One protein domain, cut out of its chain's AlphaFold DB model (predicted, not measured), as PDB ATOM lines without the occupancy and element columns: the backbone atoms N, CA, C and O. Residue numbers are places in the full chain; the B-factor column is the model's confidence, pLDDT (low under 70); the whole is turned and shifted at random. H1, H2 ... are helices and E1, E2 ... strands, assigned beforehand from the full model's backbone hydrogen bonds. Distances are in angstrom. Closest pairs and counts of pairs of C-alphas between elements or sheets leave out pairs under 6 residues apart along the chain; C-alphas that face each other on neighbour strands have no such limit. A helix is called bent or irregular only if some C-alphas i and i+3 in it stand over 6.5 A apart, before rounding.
ATOM      1  N   THR A 219     157.903-114.003 178.762       59.50
ATOM      2  CA  THR A 219     157.124-114.688 177.716       59.50
ATOM      3  C   THR A 219     157.919-114.953 176.443       59.50
ATOM      4  O   THR A 219     157.427-115.682 175.582       59.50
ATOM      5  N   THR A 220     159.135-114.419 176.317       59.09
ATOM      6  CA  THR A 220     160.027-114.604 175.163       59.09
ATOM      7  C   THR A 220     161.222-115.497 175.529       59.09
ATOM      8  O   THR A 220     161.480-115.790 176.692       59.09
ATOM      9  N   GLN A 221     161.949-115.990 174.525       55.81
ATOM     10  CA  GLN A 221     163.211-116.727 174.725       55.81
ATOM     11  C   GLN A 221     164.407-115.802 175.010       55.81
ATOM     12  O   GLN A 221     165.493-116.280 175.333       55.81
ATOM     13  N   VAL A 222     164.222-114.487 174.872       56.59
ATOM     14  CA  VAL A 222     165.270-113.485 175.051       56.59
ATOM     15  C   VAL A 222     165.382-113.195 176.548       56.59
ATOM     16  O   VAL A 222     164.648-112.379 177.092       56.59
ATOM     17  N   LYS A 223     166.263-113.936 177.231       46.97
ATOM     18  CA  LYS A 223     166.422-113.911 178.697       46.97
ATOM     19  C   LYS A 223     167.217-112.715 179.236       46.97
ATOM     20  O   LYS A 223     167.539-112.702 180.420       46.97
ATOM     21  N   THR A 224     167.580-111.732 178.412       48.03
ATOM     22  CA  THR A 224     168.357-110.588 178.900       48.03
ATOM     23  C   THR A 224     167.453-109.686 179.742       48.03
ATOM     24  O   THR A 224     166.647-108.911 179.237       48.03
ATOM     25  N   ILE A 225     167.570-109.822 181.066       46.44
ATOM     26  CA  ILE A 225     166.856-109.000 182.061       46.44
ATOM     27  C   ILE A 225     167.323-107.533 181.991       46.44
ATOM     28  O   ILE A 225     166.615-106.632 182.436       46.44
ATOM     29  N   ARG A 226     168.496-107.292 181.391       57.59
ATOM     30  CA  ARG A 226     169.185-106.007 181.341       57.59
ATOM     31  C   ARG A 226     169.552-105.636 179.908       57.59
ATOM     32  O   ARG A 226     170.271-106.366 179.234       57.59
ATOM     33  N   PHE A 227     168.949-104.553 179.427       64.81
ATOM     34  CA  PHE A 227     168.966-104.148 178.020       64.81
ATOM     35  C   PHE A 227     170.153-103.251 177.655       64.81
ATOM     36  O   PHE A 227     170.688-103.393 176.557       64.81
ATOM     37  N   ASP A 228     170.540-102.340 178.554       77.81
ATOM     38  CA  ASP A 228     171.668-101.420 178.381       77.81
ATOM     39  C   ASP A 228     172.103-100.834 179.735       77.81
ATOM     40  O   ASP A 228     171.633 -99.770 180.157       77.81
ATOM     41  N   ASP A 229     172.987-101.561 180.417       78.75
ATOM     42  CA  ASP A 229     173.446-101.207 181.762       78.75
ATOM     43  C   ASP A 229     174.308 -99.945 181.774       78.75
ATOM     44  O   ASP A 229     174.232 -99.152 182.712       78.75
ATOM     45  N   PHE A 230     175.068 -99.714 180.703       82.06
ATOM     46  CA  PHE A 230     175.956 -98.565 180.593       82.06
ATOM     47  C   PHE A 230     175.171 -97.252 180.568       82.06
ATOM     48  O   PHE A 230     175.366 -96.383 181.419       82.06
ATOM     49  N   SER A 231     174.229 -97.107 179.631       88.44
ATOM     50  CA  SER A 231     173.466 -95.859 179.519       88.44
ATOM     51  C   SER A 231     172.564 -95.625 180.732       88.44
ATOM     52  O   SER A 231     172.368 -94.483 181.152       88.44
ATOM     53  N   GLU A 232     172.012 -96.692 181.314       88.94
ATOM     54  CA  GLU A 232     171.224 -96.592 182.544       88.94
ATOM     55  C   GLU A 232     172.092 -96.134 183.724       88.94
ATOM     56  O   GLU A 232     171.701 -95.207 184.442       88.94
ATOM     57  N   GLY A 233     173.303 -96.683 183.846       91.06
ATOM     58  CA  GLY A 233     174.298 -96.307 184.849       91.06
ATOM     59  C   GLY A 233     174.704 -94.841 184.749       91.06
ATOM     60  O   GLY A 233     174.751 -94.158 185.771       91.06
ATOM     61  N   ILE A 234     174.878 -94.305 183.535       92.19
ATOM     62  CA  ILE A 234     175.162 -92.875 183.310       92.19
ATOM     63  C   ILE A 234     174.081 -91.981 183.940       92.19
ATOM     64  O   ILE A 234     174.393 -90.981 184.588       92.19
ATOM     65  N   MET A 235     172.798 -92.312 183.752       94.69
ATOM     66  CA  MET A 235     171.701 -91.485 184.269       94.69
ATOM     67  C   MET A 235     171.594 -91.556 185.795       94.69
ATOM     68  O   MET A 235     171.301 -90.550 186.443       94.69
ATOM     69  N   ILE A 236     171.820 -92.737 186.375       95.12
ATOM     70  CA  ILE A 236     171.787 -92.923 187.831       95.12
ATOM     71  C   ILE A 236     173.002 -92.251 188.480       95.12
ATOM     72  O   ILE A 236     172.833 -91.545 189.471       95.12
ATOM     73  N   SER A 237     174.183 -92.365 187.866       94.62
ATOM     74  CA  SER A 237     175.409 -91.674 188.289       94.62
ATOM     75  C   SER A 237     175.214 -90.162 188.364       94.62
ATOM     76  O   SER A 237     175.623 -89.533 189.332       94.62
ATOM     77  N   ASP A 238     174.521 -89.567 187.392       95.62
ATOM     78  CA  ASP A 238     174.270 -88.125 187.396       95.62
ATOM     79  C   ASP A 238     173.384 -87.681 188.568       95.62
ATOM     80  O   ASP A 238     173.592 -86.603 189.133       95.62
ATOM     81  N   MET A 239     172.394 -88.497 188.942       96.12
ATOM     82  CA  MET A 239     171.562 -88.245 190.122       96.12
ATOM     83  C   MET A 239     172.351 -88.447 191.415       96.12
ATOM     84  O   MET A 239     172.244 -87.607 192.307       96.12
ATOM     85  N   LEU A 240     173.165 -89.504 191.483       95.62
ATOM     86  CA  LEU A 240     174.046 -89.800 192.610       95.62
ATOM     87  C   LEU A 240     175.047 -88.663 192.861       95.62
ATOM     88  O   LEU A 240     175.171 -88.191 193.993       95.62
ATOM     89  N   TYR A 241     175.679 -88.160 191.797       95.50
ATOM     90  CA  TYR A 241     176.568 -87.003 191.852       95.50
ATOM     91  C   TYR A 241     175.850 -85.787 192.443       95.50
ATOM     92  O   TYR A 241     176.388 -85.111 193.309       95.50
ATOM     93  N   GLY A 242     174.613 -85.513 192.017       93.81
ATOM     94  CA  GLY A 242     173.838 -84.368 192.504       93.81
ATOM     95  C   GLY A 242     173.343 -84.469 193.946       93.81
ATOM     96  O   GLY A 242     172.908 -83.452 194.490       93.81
ATOM     97  N   ASP A 243     173.368 -85.664 194.539       93.94
ATOM     98  CA  ASP A 243     173.049 -85.880 195.953       93.94
ATOM     99  C   ASP A 243     174.240 -85.552 196.870       93.94
ATOM    100  O   ASP A 243     174.027 -85.169 198.018       93.94
ATOM    101  N   HIS A 244     175.475 -85.643 196.358       94.69
ATOM    102  CA  HIS A 244     176.705 -85.501 197.150       94.69
ATOM    103  C   HIS A 244     177.551 -84.282 196.767       94.69
ATOM    104  O   HIS A 244     178.276 -83.735 197.597       94.69
ATOM    105  N   TYR A 245     177.434 -83.814 195.526       94.62
ATOM    106  CA  TYR A 245     178.251 -82.751 194.955       94.62
ATOM    107  C   TYR A 245     177.398 -81.679 194.278       94.62
ATOM    108  O   TYR A 245     176.267 -81.891 193.832       94.62
ATOM    109  N   ASN A 246     177.980 -80.489 194.142       91.88
ATOM    110  CA  ASN A 246     177.378 -79.424 193.355       91.88
ATOM    111  C   ASN A 246     177.646 -79.648 191.866       91.88
ATOM    112  O   ASN A 246     178.783 -79.877 191.447       91.88
ATOM    113  N   TYR A 247     176.602 -79.523 191.046       88.75
ATOM    114  CA  TYR A 247     176.754 -79.581 189.596       88.75
ATOM    115  C   TYR A 247     177.636 -78.440 189.091       88.75
ATOM    116  O   TYR A 247     177.287 -77.266 189.211       88.75
ATOM    117  N   ASN A 248     178.742 -78.818 188.465       86.50
ATOM    118  CA  ASN A 248     179.689 -77.929 187.802       86.50
ATOM    119  C   ASN A 248     179.576 -77.982 186.264       86.50
ATOM    120  O   ASN A 248     180.153 -77.128 185.600       86.50
ATOM    121  N   SER A 249     178.795 -78.921 185.707       90.81
ATOM    122  CA  SER A 249     178.650 -79.132 184.261       90.81
ATOM    123  C   SER A 249     177.217 -78.957 183.738       90.81
ATOM    124  O   SER A 249     176.216 -79.296 184.388       90.81
ATOM    125  N   ASN A 250     177.101 -78.481 182.492       90.38
ATOM    126  CA  ASN A 250     175.837 -78.471 181.746       90.38
ATOM    127  C   ASN A 250     175.484 -79.851 181.150       90.38
ATOM    128  O   ASN A 250     174.373 -80.014 180.643       90.38
ATOM    129  N   PHE A 251     176.386 -80.832 181.253       94.19
ATOM    130  CA  PHE A 251     176.257 -82.208 180.758       94.19
ATOM    131  C   PHE A 251     176.326 -83.227 181.903       94.19
ATOM    132  O   PHE A 251     176.475 -82.831 183.063       94.19
ATOM    133  N   LEU A 252     175.985 -84.489 181.620       93.88
ATOM    134  CA  LEU A 252     175.808 -85.516 182.656       93.88
ATOM    135  C   LEU A 252     177.137 -85.807 183.348       93.88
ATOM    136  O   LEU A 252     178.167 -85.836 182.678       93.88
ATOM    137  N   MET A 253     177.092 -86.061 184.652       93.88
ATOM    138  CA  MET A 253     178.231 -86.614 185.385       93.88
ATOM    139  C   MET A 253     178.099 -88.136 185.406       93.88
ATOM    140  O   MET A 253     177.108 -88.661 185.909       93.88
ATOM    141  N   ALA A 254     179.063 -88.835 184.816       91.44
ATOM    142  CA  ALA A 254     178.992 -90.264 184.556       91.44
ATOM    143  C   ALA A 254     180.173 -91.014 185.171       91.44
ATOM    144  O   ALA A 254     181.323 -90.608 184.997       91.44
ATOM    145  N   ILE A 255     179.870 -92.145 185.803       86.88
ATOM    146  CA  ILE A 255     180.838 -93.181 186.155       86.88
ATOM    147  C   ILE A 255     180.911 -94.158 184.980       86.88
ATOM    148  O   ILE A 255     179.878 -94.605 184.474       86.88
ATOM    149  N   ASN A 256     182.121 -94.447 184.500       68.62
ATOM    150  CA  ASN A 256     182.313 -95.416 183.424       68.62
ATOM    151  C   ASN A 256     182.455 -96.825 184.013       68.62
ATOM    152  O   ASN A 256     183.403 -97.094 184.743       68.62
ATOM    153  N   GLY A 257     181.534 -97.721 183.654       57.47
ATOM    154  CA  GLY A 257     181.509 -99.095 184.155       57.47
ATOM    155  C   GLY A 257     182.595-100.033 183.662       57.47
ATOM    156  O   GLY A 257     182.681-101.153 184.153       57.47
ATOM    157  N   GLU A 258     183.429 -99.577 182.733       51.66
ATOM    158  CA  GLU A 258     184.587-100.326 182.239       51.66
ATOM    159  C   GLU A 258     185.895 -99.947 182.957       51.66
ATOM    160  O   GLU A 258     186.945-100.504 182.647       51.66
ATOM    161  N   LEU A 259     185.854 -99.000 183.903       54.38
ATOM    162  CA  LEU A 259     187.022 -98.572 184.674       54.38
ATOM    163  C   LEU A 259     187.007 -99.205 186.071       54.38
ATOM    164  O   LEU A 259     185.965 -99.274 186.722       54.38
ATOM    165  N   THR A 260     188.182 -99.666 186.502       56.25
ATOM    166  CA  THR A 260     188.464 -99.995 187.905       56.25
ATOM    167  C   THR A 260     189.023 -98.735 188.555       56.25
ATOM    168  O   THR A 260     189.965 -98.145 188.016       56.25
ATOM    169  N   PHE A 261     188.401 -98.280 189.639       63.19
ATOM    170  CA  PHE A 261     188.801 -97.060 190.341       63.19
ATOM    171  C   PHE A 261     189.910 -97.346 191.360       63.19
ATOM    172  O   PHE A 261     190.267 -98.494 191.609       63.19
ATOM    173  N   SER A 262     190.488 -96.289 191.936       54.91
ATOM    174  CA  SER A 262     191.607 -96.385 192.890       54.91
ATOM    175  C   SER A 262     191.284 -97.141 194.183       54.91
ATOM    176  O   SER A 262     192.191 -97.418 194.959       54.91
ATOM    177  N   ASP A 263     190.007 -97.407 194.440       54.97
ATOM    178  CA  ASP A 263     189.485 -98.155 195.585       54.97
ATOM    179  C   ASP A 263     189.017 -99.575 195.206       54.97
ATOM    180  O   ASP A 263     188.240-100.181 195.942       54.97
ATOM    181  N   ASP A 264     189.447-100.081 194.044       55.44
ATOM    182  CA  ASP A 264     189.069-101.368 193.438       55.44
ATOM    183  C   ASP A 264     187.574-101.526 193.101       55.44
ATOM    184  O   ASP A 264     187.152-102.577 192.601       55.44
ATOM    185  N   SER A 265     186.760-100.482 193.299       60.16
ATOM    186  CA  SER A 265     185.371-100.476 192.846       60.16
ATOM    187  C   SER A 265     185.297-100.494 191.317       60.16
ATOM    188  O   SER A 265     186.163 -99.967 190.605       60.16
ATOM    189  N   LYS A 266     184.241-101.114 190.783       63.59
ATOM    190  CA  LYS A 266     183.952-101.140 189.349       63.59
ATOM    191  C   LYS A 266     182.736-100.254 189.100       63.59
ATOM    192  O   LYS A 266     181.758-100.240 189.840       63.59
ATOM    193  N   GLY A 267     182.727 -99.494 188.013       69.44
ATOM    194  CA  GLY A 267     181.583 -98.624 187.700       69.44
ATOM    195  C   GLY A 267     180.329 -99.373 187.210       69.44
ATOM    196  O   GLY A 267     179.609 -98.856 186.354       69.44
ATOM    197  N   THR A 268     180.100-100.621 187.630       80.50
ATOM    198  CA  THR A 268     178.997-101.445 187.125       80.50
ATOM    199  C   THR A 268     177.646-100.835 187.501       80.50
ATOM    200  O   THR A 268     177.511-100.144 188.510       80.50
ATOM    201  N   LEU A 269     176.597-101.102 186.710       82.44
ATOM    202  CA  LEU A 269     175.251-100.611 187.040       82.44
ATOM    203  C   LEU A 269     174.797-101.082 188.432       82.44
ATOM    204  O   LEU A 269     174.111-100.340 189.131       82.44
ATOM    205  N   GLU A 270     175.155-102.307 188.827       84.19
ATOM    206  CA  GLU A 270     174.791-102.847 190.138       84.19
ATOM    207  C   GLU A 270     175.414-102.041 191.268       84.19
ATOM    208  O   GLU A 270     174.697-101.654 192.189       84.19
ATOM    209  N   GLU A 271     176.708-101.745 191.171       86.69
ATOM    210  CA  GLU A 271     177.430-100.941 192.157       86.69
ATOM    211  C   GLU A 271     176.897 -99.509 192.192       86.69
ATOM    212  O   GLU A 271     176.544 -99.014 193.263       86.69
ATOM    213  N   ILE A 272     176.689 -98.880 191.031       90.12
ATOM    214  CA  ILE A 272     176.085 -97.542 190.944       90.12
ATOM    215  C   ILE A 272     174.695 -97.526 191.601       90.12
ATOM    216  O   ILE A 272     174.374 -96.611 192.365       90.12
ATOM    217  N   GLU A 273     173.846 -98.527 191.337       90.75
ATOM    218  CA  GLU A 273     172.527 -98.626 191.970       90.75
ATOM    219  C   GLU A 273     172.622 -98.885 193.480       90.75
ATOM    220  O   GLU A 273     171.780 -98.378 194.226       90.75
ATOM    221  N   GLN A 274     173.599 -99.668 193.940       90.31
ATOM    222  CA  GLN A 274     173.833 -99.922 195.363       90.31
ATOM    223  C   GLN A 274     174.275 -98.649 196.083       90.31
ATOM    224  O   GLN A 274     173.647 -98.290 197.077       90.31
ATOM    225  N   HIS A 275     175.255 -97.922 195.545       90.88
ATOM    226  CA  HIS A 275     175.696 -96.625 196.061       90.88
ATOM    227  C   HIS A 275     174.539 -95.625 196.123       90.88
ATOM    228  O   HIS A 275     174.237 -95.059 197.176       90.88
ATOM    229  N   TYR A 276     173.793 -95.495 195.024       94.06
ATOM    230  CA  TYR A 276     172.640 -94.603 194.958       94.06
ATOM    231  C   TYR A 276     171.541 -94.961 195.966       94.06
ATOM    232  O   TYR A 276     170.970 -94.070 196.593       94.06
ATOM    233  N   LYS A 277     171.238 -96.250 196.171       92.75
ATOM    234  CA  LYS A 277     170.233 -96.690 197.158       92.75
ATOM    235  C   LYS A 277     170.738 -96.608 198.598       92.75
ATOM    236  O   LYS A 277     169.930 -96.343 199.488       92.75
ATOM    237  N   GLY A 278     172.028 -96.848 198.809       90.81
ATOM    238  CA  GLY A 278     172.701 -96.832 200.107       90.81
ATOM    239  C   GLY A 278     173.063 -95.433 200.605       90.81
ATOM    240  O   GLY A 278     173.338 -95.277 201.789       90.81
ATOM    241  N   GLY A 279     173.022 -94.416 199.738       89.88
ATOM    242  CA  GLY A 279     173.395 -93.045 200.095       89.88
ATOM    243  C   GLY A 279     174.907 -92.849 200.228       89.88
ATOM    244  O   GLY A 279     175.341 -92.032 201.033       89.88
ATOM    245  N   THR A 280     175.693 -93.621 199.477       91.44
ATOM    246  CA  THR A 280     177.157 -93.504 199.372       91.44
ATOM    247  C   THR A 280     177.541 -93.128 197.938       91.44
ATOM    248  O   THR A 280     176.717 -93.250 197.035       91.44
ATOM    249  N   THR A 281     178.766 -92.648 197.698       91.25
ATOM    250  CA  THR A 281     179.231 -92.190 196.372       91.25
ATOM    251  C   THR A 281     180.696 -92.555 196.124       91.25
ATOM    252  O   THR A 281     181.445 -92.734 197.080       91.25
ATOM    253  N   TYR A 282     181.088 -92.587 194.848       89.56
ATOM    254  CA  TYR A 282     182.476 -92.544 194.365       89.56
ATOM    255  C   TYR A 282     183.126 -91.179 194.617       89.56
ATOM    256  O   TYR A 282     182.401 -90.202 194.862       89.56
ATOM    257  N   ASN A 283     184.456 -91.090 194.493       88.75
ATOM    258  CA  ASN A 283     185.161 -89.813 194.592       88.75
ATOM    259  C   ASN A 283     184.765 -88.889 193.442       88.75
ATOM    260  O   ASN A 283     184.400 -89.321 192.352       88.75
ATOM    261  N   GLN A 284     184.858 -87.579 193.673       89.69
ATOM    262  CA  GLN A 284     184.428 -86.597 192.681       89.69
ATOM    263  C   GLN A 284     185.220 -86.700 191.363       89.69
ATOM    264  O   GLN A 284     184.637 -86.497 190.298       89.69
ATOM    265  N   ASP A 285     186.509 -87.042 191.442       87.38
ATOM    266  CA  ASP A 285     187.409 -87.157 190.288       87.38
ATOM    267  C   ASP A 285     187.147 -88.413 189.435       87.38
ATOM    268  O   ASP A 285     187.538 -88.452 188.268       87.38
ATOM    269  N   ASP A 286     186.415 -89.397 189.972       87.81
ATOM    270  CA  ASP A 286     186.007 -90.606 189.243       87.81
ATOM    271  C   ASP A 286     184.873 -90.316 188.242       87.81
ATOM    272  O   ASP A 286     184.639 -91.070 187.291       87.81
ATOM    273  N   TYR A 287     184.163 -89.195 188.421       90.69
ATOM    274  CA  TYR A 287     183.095 -88.772 187.524       90.69
ATOM    275  C   TYR A 287     183.638 -88.019 186.312       90.69
ATOM    276  O   TYR A 287     184.324 -87.001 186.412       90.69
ATOM    277  N   SER A 288     183.198 -88.441 185.130       90.50
ATOM    278  CA  SER A 288     183.520 -87.795 183.859       90.50
ATOM    279  C   SER A 288     182.313 -87.074 183.260       90.50
ATOM    280  O   SER A 288     181.157 -87.459 183.455       90.50
ATOM    281  N   ILE A 289     182.574 -86.006 182.504       91.69
ATOM    282  CA  ILE A 289     181.523 -85.265 181.805       91.69
ATOM    283  C   ILE A 289     181.100 -86.049 180.559       91.69
ATOM    284  O   ILE A 289     181.842 -86.138 179.580       91.69
ATOM    285  N   TYR A 290     179.864 -86.539 180.548       91.31
ATOM    286  CA  TYR A 290     179.271 -87.206 179.396       91.31
ATOM    287  C   TYR A 290     178.470 -86.218 178.536       91.31
ATOM    288  O   TYR A 290     177.316 -85.885 178.824       91.31
ATOM    289  N   ASN A 291     179.082 -85.749 177.445       91.38
ATOM    290  CA  ASN A 291     178.556 -84.680 176.581       91.38
ATOM    291  C   ASN A 291     178.087 -85.145 175.184       91.38
ATOM    292  O   ASN A 291     177.752 -84.329 174.312       91.38
ATOM    293  N   SER A 292     178.012 -86.460 174.964       87.75
ATOM    294  CA  SER A 292     177.534 -87.044 173.705       87.75
ATOM    295  C   SER A 292     176.109 -86.602 173.357       87.75
ATOM    296  O   SER A 292     175.798 -86.407 172.177       87.75
ATOM    297  N   ASN A 293     175.264 -86.364 174.365       91.75
ATOM    298  CA  ASN A 293     173.857 -85.980 174.230       91.75
ATOM    299  C   ASN A 293     173.473 -84.823 175.173       91.75
ATOM    300  O   ASN A 293     174.185 -84.520 176.123       91.75
ATOM    301  N   LEU A 294     172.344 -84.157 174.891       94.19
ATOM    302  CA  LEU A 294     171.833 -83.031 175.691       94.19
ATOM    303  C   LEU A 294     171.136 -83.484 176.983       94.19
ATOM    304  O   LEU A 294     171.279 -82.841 178.019       94.19
ATOM    305  N   THR A 295     170.396 -84.595 176.941       95.25
ATOM    306  CA  THR A 295     169.783 -85.271 178.102       95.25
ATOM    307  C   THR A 295     168.923 -84.380 179.004       95.25
ATOM    308  O   THR A 295     168.926 -84.505 180.222       95.25
ATOM    309  N   PHE A 296     168.113 -83.487 178.426       95.88
ATOM    310  CA  PHE A 296     167.303 -82.522 179.193       95.88
ATOM    311  C   PHE A 296     166.304 -83.160 180.175       95.88
ATOM    312  O   PHE A 296     165.926 -82.522 181.158       95.88
ATOM    313  N   HIS A 297     165.895 -84.415 179.962       94.94
ATOM    314  CA  HIS A 297     165.050 -85.144 180.915       94.94
ATOM    315  C   HIS A 297     165.723 -85.331 182.286       94.94
ATOM    316  O   HIS A 297     165.016 -85.429 183.289       94.94
ATOM    317  N   ARG A 298     167.061 -85.255 182.366       94.88
ATOM    318  CA  ARG A 298     167.806 -85.273 183.631       94.88
ATOM    319  C   ARG A 298     167.323 -84.207 184.611       94.88
ATOM    320  O   ARG A 298     167.260 -84.459 185.802       94.88
ATOM    321  N   TYR A 299     166.941 -83.014 184.140       94.31
ATOM    322  CA  TYR A 299     166.520 -81.925 185.027       94.31
ATOM    323  C   TYR A 299     165.213 -82.267 185.746       94.31
ATOM    324  O   TYR A 299     165.054 -81.964 186.926       94.31
ATOM    325  N   PHE A 300     164.306 -82.951 185.047       93.62
ATOM    326  CA  PHE A 300     163.075 -83.468 185.633       93.62
ATOM    327  C   PHE A 300     163.362 -84.602 186.627       93.62
ATOM    328  O   PHE A 300     162.805 -84.610 187.722       93.62
ATOM    329  N   TYR A 301     164.277 -85.515 186.296       95.56
ATOM    330  CA  TYR A 301     164.665 -86.599 187.204       95.56
ATOM    331  C   TYR A 301     165.357 -86.086 188.463       95.56
ATOM    332  O   TYR A 301     164.983 -86.483 189.560       95.56
ATOM    333  N   ARG A 302     166.270 -85.119 188.331       93.12
ATOM    334  CA  ARG A 302     166.917 -84.425 189.453       93.12
ATOM    335  C   ARG A 302     165.906 -83.738 190.365       93.12
ATOM    336  O   ARG A 302     166.063 -83.777 191.580       93.12
ATOM    337  N   LEU A 303     164.872 -83.110 189.798       91.00
ATOM    338  CA  LEU A 303     163.805 -82.498 190.589       91.00
ATOM    339  C   LEU A 303     163.092 -83.549 191.451       91.00
ATOM    340  O   LEU A 303     162.930 -83.338 192.648       91.00
ATOM    341  N   ILE A 304     162.717 -84.690 190.867       90.12
ATOM    342  CA  ILE A 304     162.088 -85.791 191.611       90.12
ATOM    343  C   ILE A 304     163.052 -86.374 192.652       90.12
ATOM    344  O   ILE A 304     162.653 -86.570 193.799       90.12
ATOM    345  N   ASN A 305     164.321 -86.584 192.283       93.88
ATOM    346  CA  ASN A 305     165.359 -87.108 193.170       93.88
ATOM    347  C   ASN A 305     165.562 -86.236 194.419       93.88
ATOM    348  O   ASN A 305     165.752 -86.756 195.514       93.88
ATOM    349  N   LYS A 306     165.473 -84.909 194.269       90.56
ATOM    350  CA  LYS A 306     165.577 -83.962 195.389       90.56
ATOM    351  C   LYS A 306     164.352 -83.952 196.301       90.56
ATOM    352  O   LYS A 306     164.483 -83.632 197.475       90.56
ATOM    353  N   ILE A 307     163.165 -84.248 195.769       89.25
ATOM    354  CA  ILE A 307     161.908 -84.208 196.536       89.25
ATOM    355  C   ILE A 307     161.734 -85.470 197.391       89.25
ATOM    356  O   ILE A 307     161.126 -85.408 198.457       89.25
ATOM    357  N   ILE A 308     162.236 -86.619 196.932       86.62
ATOM    358  CA  ILE A 308     161.968 -87.923 197.544       86.62
ATOM    359  C   ILE A 308     163.254 -88.495 198.142       86.62
ATOM    360  O   ILE A 308     164.192 -88.823 197.424       86.62
ATOM    361  N   SER A 309     163.268 -88.693 199.462       87.50
ATOM    362  CA  SER A 309     164.443 -89.223 200.170       87.50
ATOM    363  C   SER A 309     164.707 -90.706 199.891       87.50
ATOM    364  O   SER A 309     165.858 -91.125 199.849       87.50
ATOM    365  N   ASN A 310     163.661 -91.518 199.684       88.81
ATOM    366  CA  ASN A 310     163.823 -92.945 199.397       88.81
ATOM    367  C   ASN A 310     164.262 -93.157 197.938       88.81
ATOM    368  O   ASN A 310     163.451 -93.095 197.013       88.81
ATOM    369  N   LYS A 311     165.548 -93.457 197.745       89.88
ATOM    370  CA  LYS A 311     166.188 -93.593 196.430       89.88
ATOM    371  C   LYS A 311     165.690 -94.800 195.630       89.88
ATOM    372  O   LYS A 311     165.517 -94.707 194.416       89.88
ATOM    373  N   SER A 312     165.324 -95.895 196.301       90.94
ATOM    374  CA  SER A 312     164.665 -97.037 195.646       90.94
ATOM    375  C   SER A 312     163.298 -96.649 195.072       90.94
ATOM    376  O   SER A 312     162.966 -97.012 193.941       90.94
ATOM    377  N   LEU A 313     162.518 -95.862 195.822       85.12
ATOM    378  CA  LEU A 313     161.235 -95.335 195.359       85.12
ATOM    379  C   LEU A 313     161.414 -94.356 194.190       85.12
ATOM    380  O   LEU A 313     160.624 -94.410 193.249       85.12
ATOM    381  N   VAL A 314     162.449 -93.506 194.208       89.62
ATOM    382  CA  VAL A 314     162.773 -92.611 193.081       89.62
ATOM    383  C   VAL A 314     162.967 -93.413 191.799       89.62
ATOM    384  O   VAL A 314     162.268 -93.151 190.819       89.62
ATOM    385  N   LEU A 315     163.842 -94.426 191.802       92.25
ATOM    386  CA  LEU A 315     164.074 -95.251 190.611       92.25
ATOM    387  C   LEU A 315     162.779 -95.908 190.125       92.25
ATOM    388  O   LEU A 315     162.469 -95.837 188.937       92.25
ATOM    389  N   TYR A 316     161.990 -96.487 191.032       90.25
ATOM    390  CA  TYR A 316     160.718 -97.113 190.672       90.25
ATOM    391  C   TYR A 316     159.734 -96.118 190.039       90.25
ATOM    392  O   TYR A 316     159.113 -96.422 189.020       90.25
ATOM    393  N   LEU A 317     159.617 -94.909 190.594       86.88
ATOM    394  CA  LEU A 317     158.742 -93.863 190.064       86.88
ATOM    395  C   LEU A 317     159.200 -93.368 188.693       86.88
ATOM    396  O   LEU A 317     158.370 -93.236 187.798       86.88
ATOM    397  N   LEU A 318     160.497 -93.122 188.498       92.44
ATOM    398  CA  LEU A 318     161.027 -92.656 187.215       92.44
ATOM    399  C   LEU A 318     160.857 -93.712 186.114       92.44
ATOM    400  O   LEU A 318     160.338 -93.397 185.037       92.44
ATOM    401  N   LYS A 319     161.192 -94.978 186.407       92.75
ATOM    402  CA  LYS A 319     160.953 -96.120 185.505       92.75
ATOM    403  C   LYS A 319     159.451 -96.274 185.216       92.75
ATOM    404  O   LYS A 319     159.051 -96.462 184.066       92.75
ATOM    405  N   GLY A 320     158.603 -96.097 186.234       90.94
ATOM    406  CA  GLY A 320     157.143 -96.091 186.121       90.94
ATOM    407  C   GLY A 320     156.591 -94.973 185.235       90.94
ATOM    408  O   GLY A 320     155.717 -95.225 184.408       90.94
ATOM    409  N   ILE A 321     157.117 -93.750 185.336       91.12
ATOM    410  CA  ILE A 321     156.726 -92.622 184.473       91.12
ATOM    411  C   ILE A 321     157.072 -92.923 183.011       91.12
ATOM    412  O   ILE A 321     156.234 -92.712 182.130       91.12
ATOM    413  N   ASN A 322     158.267 -93.457 182.741       94.69
ATOM    414  CA  ASN A 322     158.657 -93.843 181.384       94.69
ATOM    415  C   ASN A 322     157.735 -94.933 180.821       94.69
ATOM    416  O   ASN A 322     157.230 -94.783 179.703       94.69
ATOM    417  N   ALA A 323     157.425 -95.959 181.620       94.12
ATOM    418  CA  ALA A 323     156.519 -97.034 181.222       94.12
ATOM    419  C   ALA A 323     155.098 -96.515 180.960       94.12
ATOM    420  O   ALA A 323     154.450 -96.906 179.986       94.12
ATOM    421  N   PHE A 324     154.620 -95.592 181.798       92.94
ATOM    422  CA  PHE A 324     153.314 -94.949 181.665       92.94
ATOM    423  C   PHE A 324     153.214 -94.166 180.354       92.94
ATOM    424  O   PHE A 324     152.273 -94.356 179.579       92.94
ATOM    425  N   LEU A 325     154.204 -93.320 180.060       95.38
ATOM    426  CA  LEU A 325     154.239 -92.528 178.831       95.38
ATOM    427  C   LEU A 325     154.377 -93.419 177.589       95.38
ATOM    428  O   LEU A 325     153.687 -93.182 176.594       95.38
ATOM    429  N   MET A 326     155.182 -94.484 177.655       95.81
ATOM    430  CA  MET A 326     155.298 -95.471 176.575       95.81
ATOM    431  C   MET A 326     153.952 -96.152 176.305       95.81
ATOM    432  O   MET A 326     153.511 -96.235 175.156       95.81
ATOM    433  N   ALA A 327     153.245 -96.565 177.359       95.12
ATOM    434  CA  ALA A 327     151.924 -97.168 177.242       95.12
ATOM    435  C   ALA A 327     150.893 -96.216 176.613       95.12
ATOM    436  O   ALA A 327     150.068 -96.668 175.814       95.12
ATOM    437  N   ILE A 328     150.954 -94.905 176.893       94.94
ATOM    438  CA  ILE A 328     150.121 -93.908 176.195       94.94
ATOM    439  C   ILE A 328     150.439 -93.912 174.699       94.94
ATOM    440  O   ILE A 328     149.512 -94.019 173.891       94.94
ATOM    441  N   MET A 329     151.720 -93.824 174.322       97.50
ATOM    442  CA  MET A 329     152.124 -93.763 172.911       97.50
ATOM    443  C   MET A 329     151.615 -94.982 172.133       97.50
ATOM    444  O   MET A 329     150.929 -94.831 171.117       97.50
ATOM    445  N   LEU A 330     151.866 -96.190 172.648       96.12
ATOM    446  CA  LEU A 330     151.431 -97.434 172.012       96.12
ATOM    447  C   LEU A 330     149.902 -97.553 171.964       96.12
ATOM    448  O   LEU A 330     149.347 -97.957 170.941       96.12
ATOM    449  N   THR A 331     149.196 -97.135 173.018       94.69
ATOM    450  CA  THR A 331     147.724 -97.164 173.041       94.69
ATOM    451  C   THR A 331     147.125 -96.231 171.990       94.69
ATOM    452  O   THR A 331     146.168 -96.612 171.313       94.69
ATOM    453  N   VAL A 332     147.684 -95.029 171.801       95.62
ATOM    454  CA  VAL A 332     147.218 -94.092 170.764       95.62
ATOM    455  C   VAL A 332     147.448 -94.663 169.365       95.62
ATOM    456  O   VAL A 332     146.554 -94.576 168.522       95.62
ATOM    457  N   ILE A 333     148.596 -95.301 169.125       97.31
ATOM    458  CA  ILE A 333     148.886 -95.972 167.851       97.31
ATOM    459  C   ILE A 333     147.884 -97.106 167.601       97.31
ATOM    460  O   ILE A 333     147.254 -97.147 166.544       97.31
ATOM    461  N   VAL A 334     147.663 -97.992 168.574       95.56
ATOM    462  CA  VAL A 334     146.701 -99.101 168.449       95.56
ATOM    463  C   VAL A 334     145.276 -98.576 168.247       95.56
ATOM    464  O   VAL A 334     144.529 -99.126 167.436       95.56
ATOM    465  N   TYR A 335     144.894 -97.482 168.910       94.06
ATOM    466  CA  TYR A 335     143.606 -96.821 168.688       94.06
ATOM    467  C   TYR A 335     143.473 -96.255 167.272       94.06
ATOM    468  O   TYR A 335     142.423 -96.387 166.634       94.06
ATOM    469  N   TRP A 336     144.537 -95.652 166.748       94.81
ATOM    470  CA  TRP A 336     144.569 -95.157 165.377       94.81
ATOM    471  C   TRP A 336     144.395 -96.295 164.362       94.81
ATOM    472  O   TRP A 336     143.584 -96.166 163.439       94.81
ATOM    473  N   ILE A 337     145.051 -97.439 164.583       93.88
ATOM    474  CA  ILE A 337     144.871 -98.656 163.778       93.88
ATOM    475  C   ILE A 337     143.454 -99.220 163.919       93.88
ATOM    476  O   ILE A 337     142.817 -99.544 162.919       93.88
ATOM    477  N   TYR A 338     142.899 -99.267 165.130       91.75
ATOM    478  CA  TYR A 338     141.516 -99.691 165.367       91.75
ATOM    479  C   TYR A 338     140.524 -98.868 164.541       91.75
ATOM    480  O   TYR A 338     139.650 -99.427 163.872       91.75
ATOM    481  N   LYS A 339     140.691 -97.540 164.542       88.81
ATOM    482  CA  LYS A 339     139.809 -96.612 163.830       88.81
ATOM    483  C   LYS A 339     139.914 -96.751 162.311       88.81
ATOM    484  O   LYS A 339     138.893 -96.663 161.632       88.81
ATOM    485  N   ASN A 340     141.122 -96.928 161.777       88.50
ATOM    486  CA  ASN A 340     141.372 -96.857 160.334       88.50
ATOM    487  C   ASN A 340     141.453 -98.231 159.643       88.50
ATOM    488  O   ASN A 340     141.235 -98.321 158.435       88.50
ATOM    489  N   ASN A 341     141.753 -99.305 160.377       87.31
ATOM    490  CA  ASN A 341     142.053-100.627 159.815       87.31
ATOM    491  C   ASN A 341     141.223-101.763 160.433       87.31
ATOM    492  O   ASN A 341     141.264-102.877 159.905       87.31
ATOM    493  N   GLY A 342     140.427-101.475 161.467       84.62
ATOM    494  CA  GLY A 342     139.433-102.380 162.043       84.62
ATOM    495  C   GLY A 342     139.835-102.997 163.386       84.62
ATOM    496  O   GLY A 342     141.000-103.056 163.767       84.62
ATOM    497  N   LYS A 343     138.830-103.498 164.114       84.62
ATOM    498  CA  LYS A 343     138.979-104.035 165.476       84.62
ATOM    499  C   LYS A 343     139.885-105.260 165.562       84.62
ATOM    500  O   LYS A 343     140.747-105.324 166.427       84.62
ATOM    501  N   ALA A 344     139.688-106.232 164.674       74.69
ATOM    502  CA  ALA A 344     140.411-107.498 164.742       74.69
ATOM    503  C   ALA A 344     141.910-107.336 164.433       74.69
ATOM    504  O   ALA A 344     142.737-107.889 165.150       74.69
ATOM    505  N   SER A 345     142.269-106.531 163.426       81.56
ATOM    506  CA  SER A 345     143.671-106.220 163.112       81.56
ATOM    507  C   SER A 345     144.348-105.443 164.244       81.56
ATOM    508  O   SER A 345     145.486-105.753 164.586       81.56
ATOM    509  N   ALA A 346     143.640-104.509 164.886       85.69
ATOM    510  CA  ALA A 346     144.151-103.800 166.056       85.69
ATOM    511  C   ALA A 346     144.387-104.721 167.262       85.69
ATOM    512  O   ALA A 346     145.390-104.559 167.946       85.69
ATOM    513  N   ILE A 347     143.514-105.708 167.510       80.69
ATOM    514  CA  ILE A 347     143.711-106.704 168.581       80.69
ATOM    515  C   ILE A 347     144.931-107.589 168.292       80.69
ATOM    516  O   ILE A 347     145.718-107.850 169.199       80.69
ATOM    517  N   ILE A 348     145.109-108.030 167.040       78.94
ATOM    518  CA  ILE A 348     146.282-108.820 166.630       78.94
ATOM    519  C   ILE A 348     147.563-108.012 166.858       78.94
ATOM    520  O   ILE A 348     148.465-108.492 167.540       78.94
ATOM    521  N   LEU A 349     147.612-106.773 166.353       90.31
ATOM    522  CA  LEU A 349     148.738-105.865 166.572       90.31
ATOM    523  C   LEU A 349     149.012-105.685 168.068       90.31
ATOM    524  O   LEU A 349     150.130-105.904 168.514       90.31
ATOM    525  N   TYR A 350     147.987-105.320 168.840       88.19
ATOM    526  CA  TYR A 350     148.090-105.096 170.280       88.19
ATOM    527  C   TYR A 350     148.703-106.296 171.007       88.19
ATOM    528  O   TYR A 350     149.629-106.136 171.794       88.19
ATOM    529  N   THR A 351     148.222-107.500 170.696       80.88
ATOM    530  CA  THR A 351     148.712-108.737 171.313       80.88
ATOM    531  C   THR A 351     150.195-108.952 171.011       80.88
ATOM    532  O   THR A 351     150.958-109.282 171.913       80.88
ATOM    533  N   ILE A 352     150.615-108.718 169.764       84.56
ATOM    534  CA  ILE A 352     152.019-108.844 169.357       84.56
ATOM    535  C   ILE A 352     152.898-107.847 170.116       84.56
ATOM    536  O   ILE A 352     153.848-108.266 170.775       84.56
ATOM    537  N   LEU A 353     152.550-106.556 170.074       88.06
ATOM    538  CA  LEU A 353     153.372-105.497 170.672       88.06
ATOM    539  C   LEU A 353     153.525-105.658 172.190       88.06
ATOM    540  O   LEU A 353     154.591-105.373 172.724       88.06
ATOM    541  N   VAL A 354     152.469-106.096 172.884       84.44
ATOM    542  CA  VAL A 354     152.442-106.155 174.355       84.44
ATOM    543  C   VAL A 354     153.067-107.435 174.907       84.44
ATOM    544  O   VAL A 354     153.710-107.379 175.949       84.44
ATOM    545  N   PHE A 355     152.889-108.578 174.239       79.12
ATOM    546  CA  PHE A 355     153.273-109.876 174.810       79.12
ATOM    547  C   PHE A 355     154.454-110.549 174.121       79.12
ATOM    548  O   PHE A 355     155.058-111.438 174.720       79.12
ATOM    549  N   PHE A 356     154.789-110.158 172.890       79.00
ATOM    550  CA  PHE A 356     155.729-110.921 172.067       79.00
ATOM    551  C   PHE A 356     156.861-110.091 171.454       79.00
ATOM    552  O   PHE A 356     157.725-110.662 170.791       79.00
ATOM    553  N   SER A 357     156.884-108.774 171.677       85.38
ATOM    554  CA  SER A 357     157.900-107.861 171.144       85.38
ATOM    555  C   SER A 357     158.899-107.438 172.236       85.38
ATOM    556  O   SER A 357     158.637-106.471 172.957       85.38
ATOM    557  N   PRO A 358     160.047-108.130 172.382       77.06
ATOM    558  CA  PRO A 358     161.003-107.860 173.461       77.06
ATOM    559  C   PRO A 358     161.571-106.433 173.408       77.06
ATOM    560  O   PRO A 358     161.606-105.760 174.436       77.06
ATOM    561  N   SER A 359     161.906-105.915 172.217       83.50
ATOM    562  CA  SER A 359     162.505-104.580 172.040       83.50
ATOM    563  C   SER A 359     161.680-103.441 172.644       83.50
ATOM    564  O   SER A 359     162.238-102.536 173.255       83.50
ATOM    565  N   LEU A 360     160.348-103.486 172.532       86.38
ATOM    566  CA  LEU A 360     159.478-102.427 173.060       86.38
ATOM    567  C   LEU A 360     159.495-102.349 174.585       86.38
ATOM    568  O   LEU A 360     159.443-101.259 175.154       86.38
ATOM    569  N   CYS A 361     159.552-103.504 175.238       81.38
ATOM    570  CA  CYS A 361     159.507-103.581 176.687       81.38
ATOM    571  C   CYS A 361     160.799-103.064 177.315       81.38
ATOM    572  O   CYS A 361     160.758-102.317 178.286       81.38
ATOM    573  N   MET A 362     161.930-103.404 176.703       79.50
ATOM    574  CA  MET A 362     163.258-103.018 177.167       79.50
ATOM    575  C   MET A 362     163.473-101.497 177.191       79.50
ATOM    576  O   MET A 362     164.012-100.949 178.147       79.50
ATOM    577  N   TYR A 363     162.961-100.790 176.184       89.50
ATOM    578  CA  TYR A 363     162.979 -99.323 176.141       89.50
ATOM    579  C   TYR A 363     161.979 -98.653 177.085       89.50
ATOM    580  O   TYR A 363     162.058 -97.445 177.319       89.50
ATOM    581  N   GLY A 364     160.979 -99.396 177.558       88.12
ATOM    582  CA  GLY A 364     159.826 -98.832 178.242       88.12
ATOM    583  C   GLY A 364     160.126 -98.332 179.651       88.12
ATOM    584  O   GLY A 364     159.495 -97.372 180.081       88.12
ATOM    585  N   THR A 365     161.100 -98.922 180.344       90.12
ATOM    586  CA  THR A 365     161.498 -98.535 181.709       90.12
ATOM    587  C   THR A 365     162.855 -97.836 181.774       90.12
ATOM    588  O   THR A 365     163.131 -97.182 182.774       90.12
ATOM    589  N   ASN A 366     163.680 -97.906 180.724       91.12
ATOM    590  CA  ASN A 366     165.037 -97.362 180.743       91.12
ATOM    591  C   ASN A 366     165.057 -95.836 180.964       91.12
ATOM    592  O   ASN A 366     164.310 -95.083 180.326       91.12
ATOM    593  N   LEU A 367     165.919 -95.384 181.879       93.94
ATOM    594  CA  LEU A 367     165.984 -93.987 182.313       93.94
ATOM    595  C   LEU A 367     166.696 -93.079 181.305       93.94
ATOM    596  O   LEU A 367     166.306 -91.929 181.149       93.94
ATOM    597  N   TYR A 368     167.690 -93.579 180.579       94.31
ATOM    598  CA  TYR A 368     168.451 -92.770 179.626       94.31
ATOM    599  C   TYR A 368     167.758 -92.654 178.263       94.31
ATOM    600  O   TYR A 368     167.639 -91.570 177.689       94.31
ATOM    601  N   TRP A 369     167.261 -93.775 177.741       93.25
ATOM    602  CA  TRP A 369     166.685 -93.843 176.401       93.25
ATOM    603  C   TRP A 369     165.261 -93.305 176.312       93.25
ATOM    604  O   TRP A 369     164.794 -93.055 175.201       93.25
ATOM    605  N   VAL A 370     164.553 -93.130 177.438       94.25
ATOM    606  CA  VAL A 370     163.237 -92.467 177.501       94.25
ATOM    607  C   VAL A 370     162.340 -92.914 176.331       94.25
ATOM    608  O   VAL A 370     161.938 -92.115 175.478       94.25
TER     609      VAL A 370
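AT A GLANCE: This is residues 219 to 370 of the 863 residues of an uncharacterized protein of Hungatella hathewayi (UniProt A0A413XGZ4). Look for a head and a long arm: the head holds H1, H2, H3 and a small two-stranded sheet beside H1, and the arm is the long helix H4, which starts at H2 and H3 and runs away from them. H5 folds back along the far end of H4 as a helical hairpin, and H6 packs on H4 nearer the head. The printed part has 152 residues with six named helices and two named strands in the order H1 E1 H2 E2 H3 H4 H5 H6; the sheet, E1 - E2, is antiparallel, and the class is mostly helix. The whole is elongated, spanning 59 by 32 by 29 A, and only just loose, close to compact, with a radius of gyration of the C-alphas of 18.3 A.

HOW THE PARTS SIT: Begin at the sheet, where E1, residues 252 to 254, and E2, residues 288 to 290, are antiparallel neighbours at 132 degrees; N 290 and O 252 are within hydrogen-bond range at 2.8 A, as are N 254 and O 288 at 2.9 A. Find H1, residues 229 to 244, by the closest C-alphas of H1 and E1, those of Asp 238 and Met 253, 4.7 A apart. H1 touches H2, residues 269 to 278, at a shallow tilt of 26 degrees, the same way, closest at C-alphas 233 and 269, 4.9 A apart. H1 also touches H3, residues 297 to 307, at a steep tilt of 46 degrees, closest at C-alphas 239 and 302, 6.1 A apart. With residues 311 to 318 alone, H4, residues 311 to 341, touches H3, closest at C-alphas 305 and 314, 6.1 A apart. H2 and H4 only just touch, only at their ends, with 3 pairs of C-alphas within 8 A, the closest being 277 and 311 at 5.1 A. H5, residues 343 to 355, forms a hairpin with H4 at a shallow tilt of 25 degrees, opposite ways; C-alphas 338 and 346 are closest, 4.9 A apart. H6, residues 358 to 365, touches residues 319 to 326 of H4 at a steep tilt of 50 degrees, closest at C-alphas 319 and 365, 4.5 A apart. H1 and H4 are apart. Every O i to N i+4 pair is within hydrogen-bond range in H1, H2, H3, H4 and H5, and 3 of 4 are in H6.

IN THESE COORDINATES: Find C-alpha 229 at (173.446, -101.207, 181.762); from there H1 runs 22.2 A, with a kink of 25 degrees near residue 236. Next find C-alpha 311 at (166.188, -93.593, 196.430), from which H4 runs 44.4 A to C-alpha 341 at (142.053, -100.627, 159.815). H5 measures 18.0 A and H3 16.0 A. H6 is only just irregular, with C-alphas 362 and 365 at 6.6 A.

THE WHOLE: The two C-alphas farthest apart are those of Ser 262 and Gly 342, at 60.9 A. The printed part has no cut. The link from E1 to H2, residues 255 to 268, is long. Look for low confidence, pLDDT under 70, at residues 219 to 227 and 256 to 267; the mean of the printed part is 85.5.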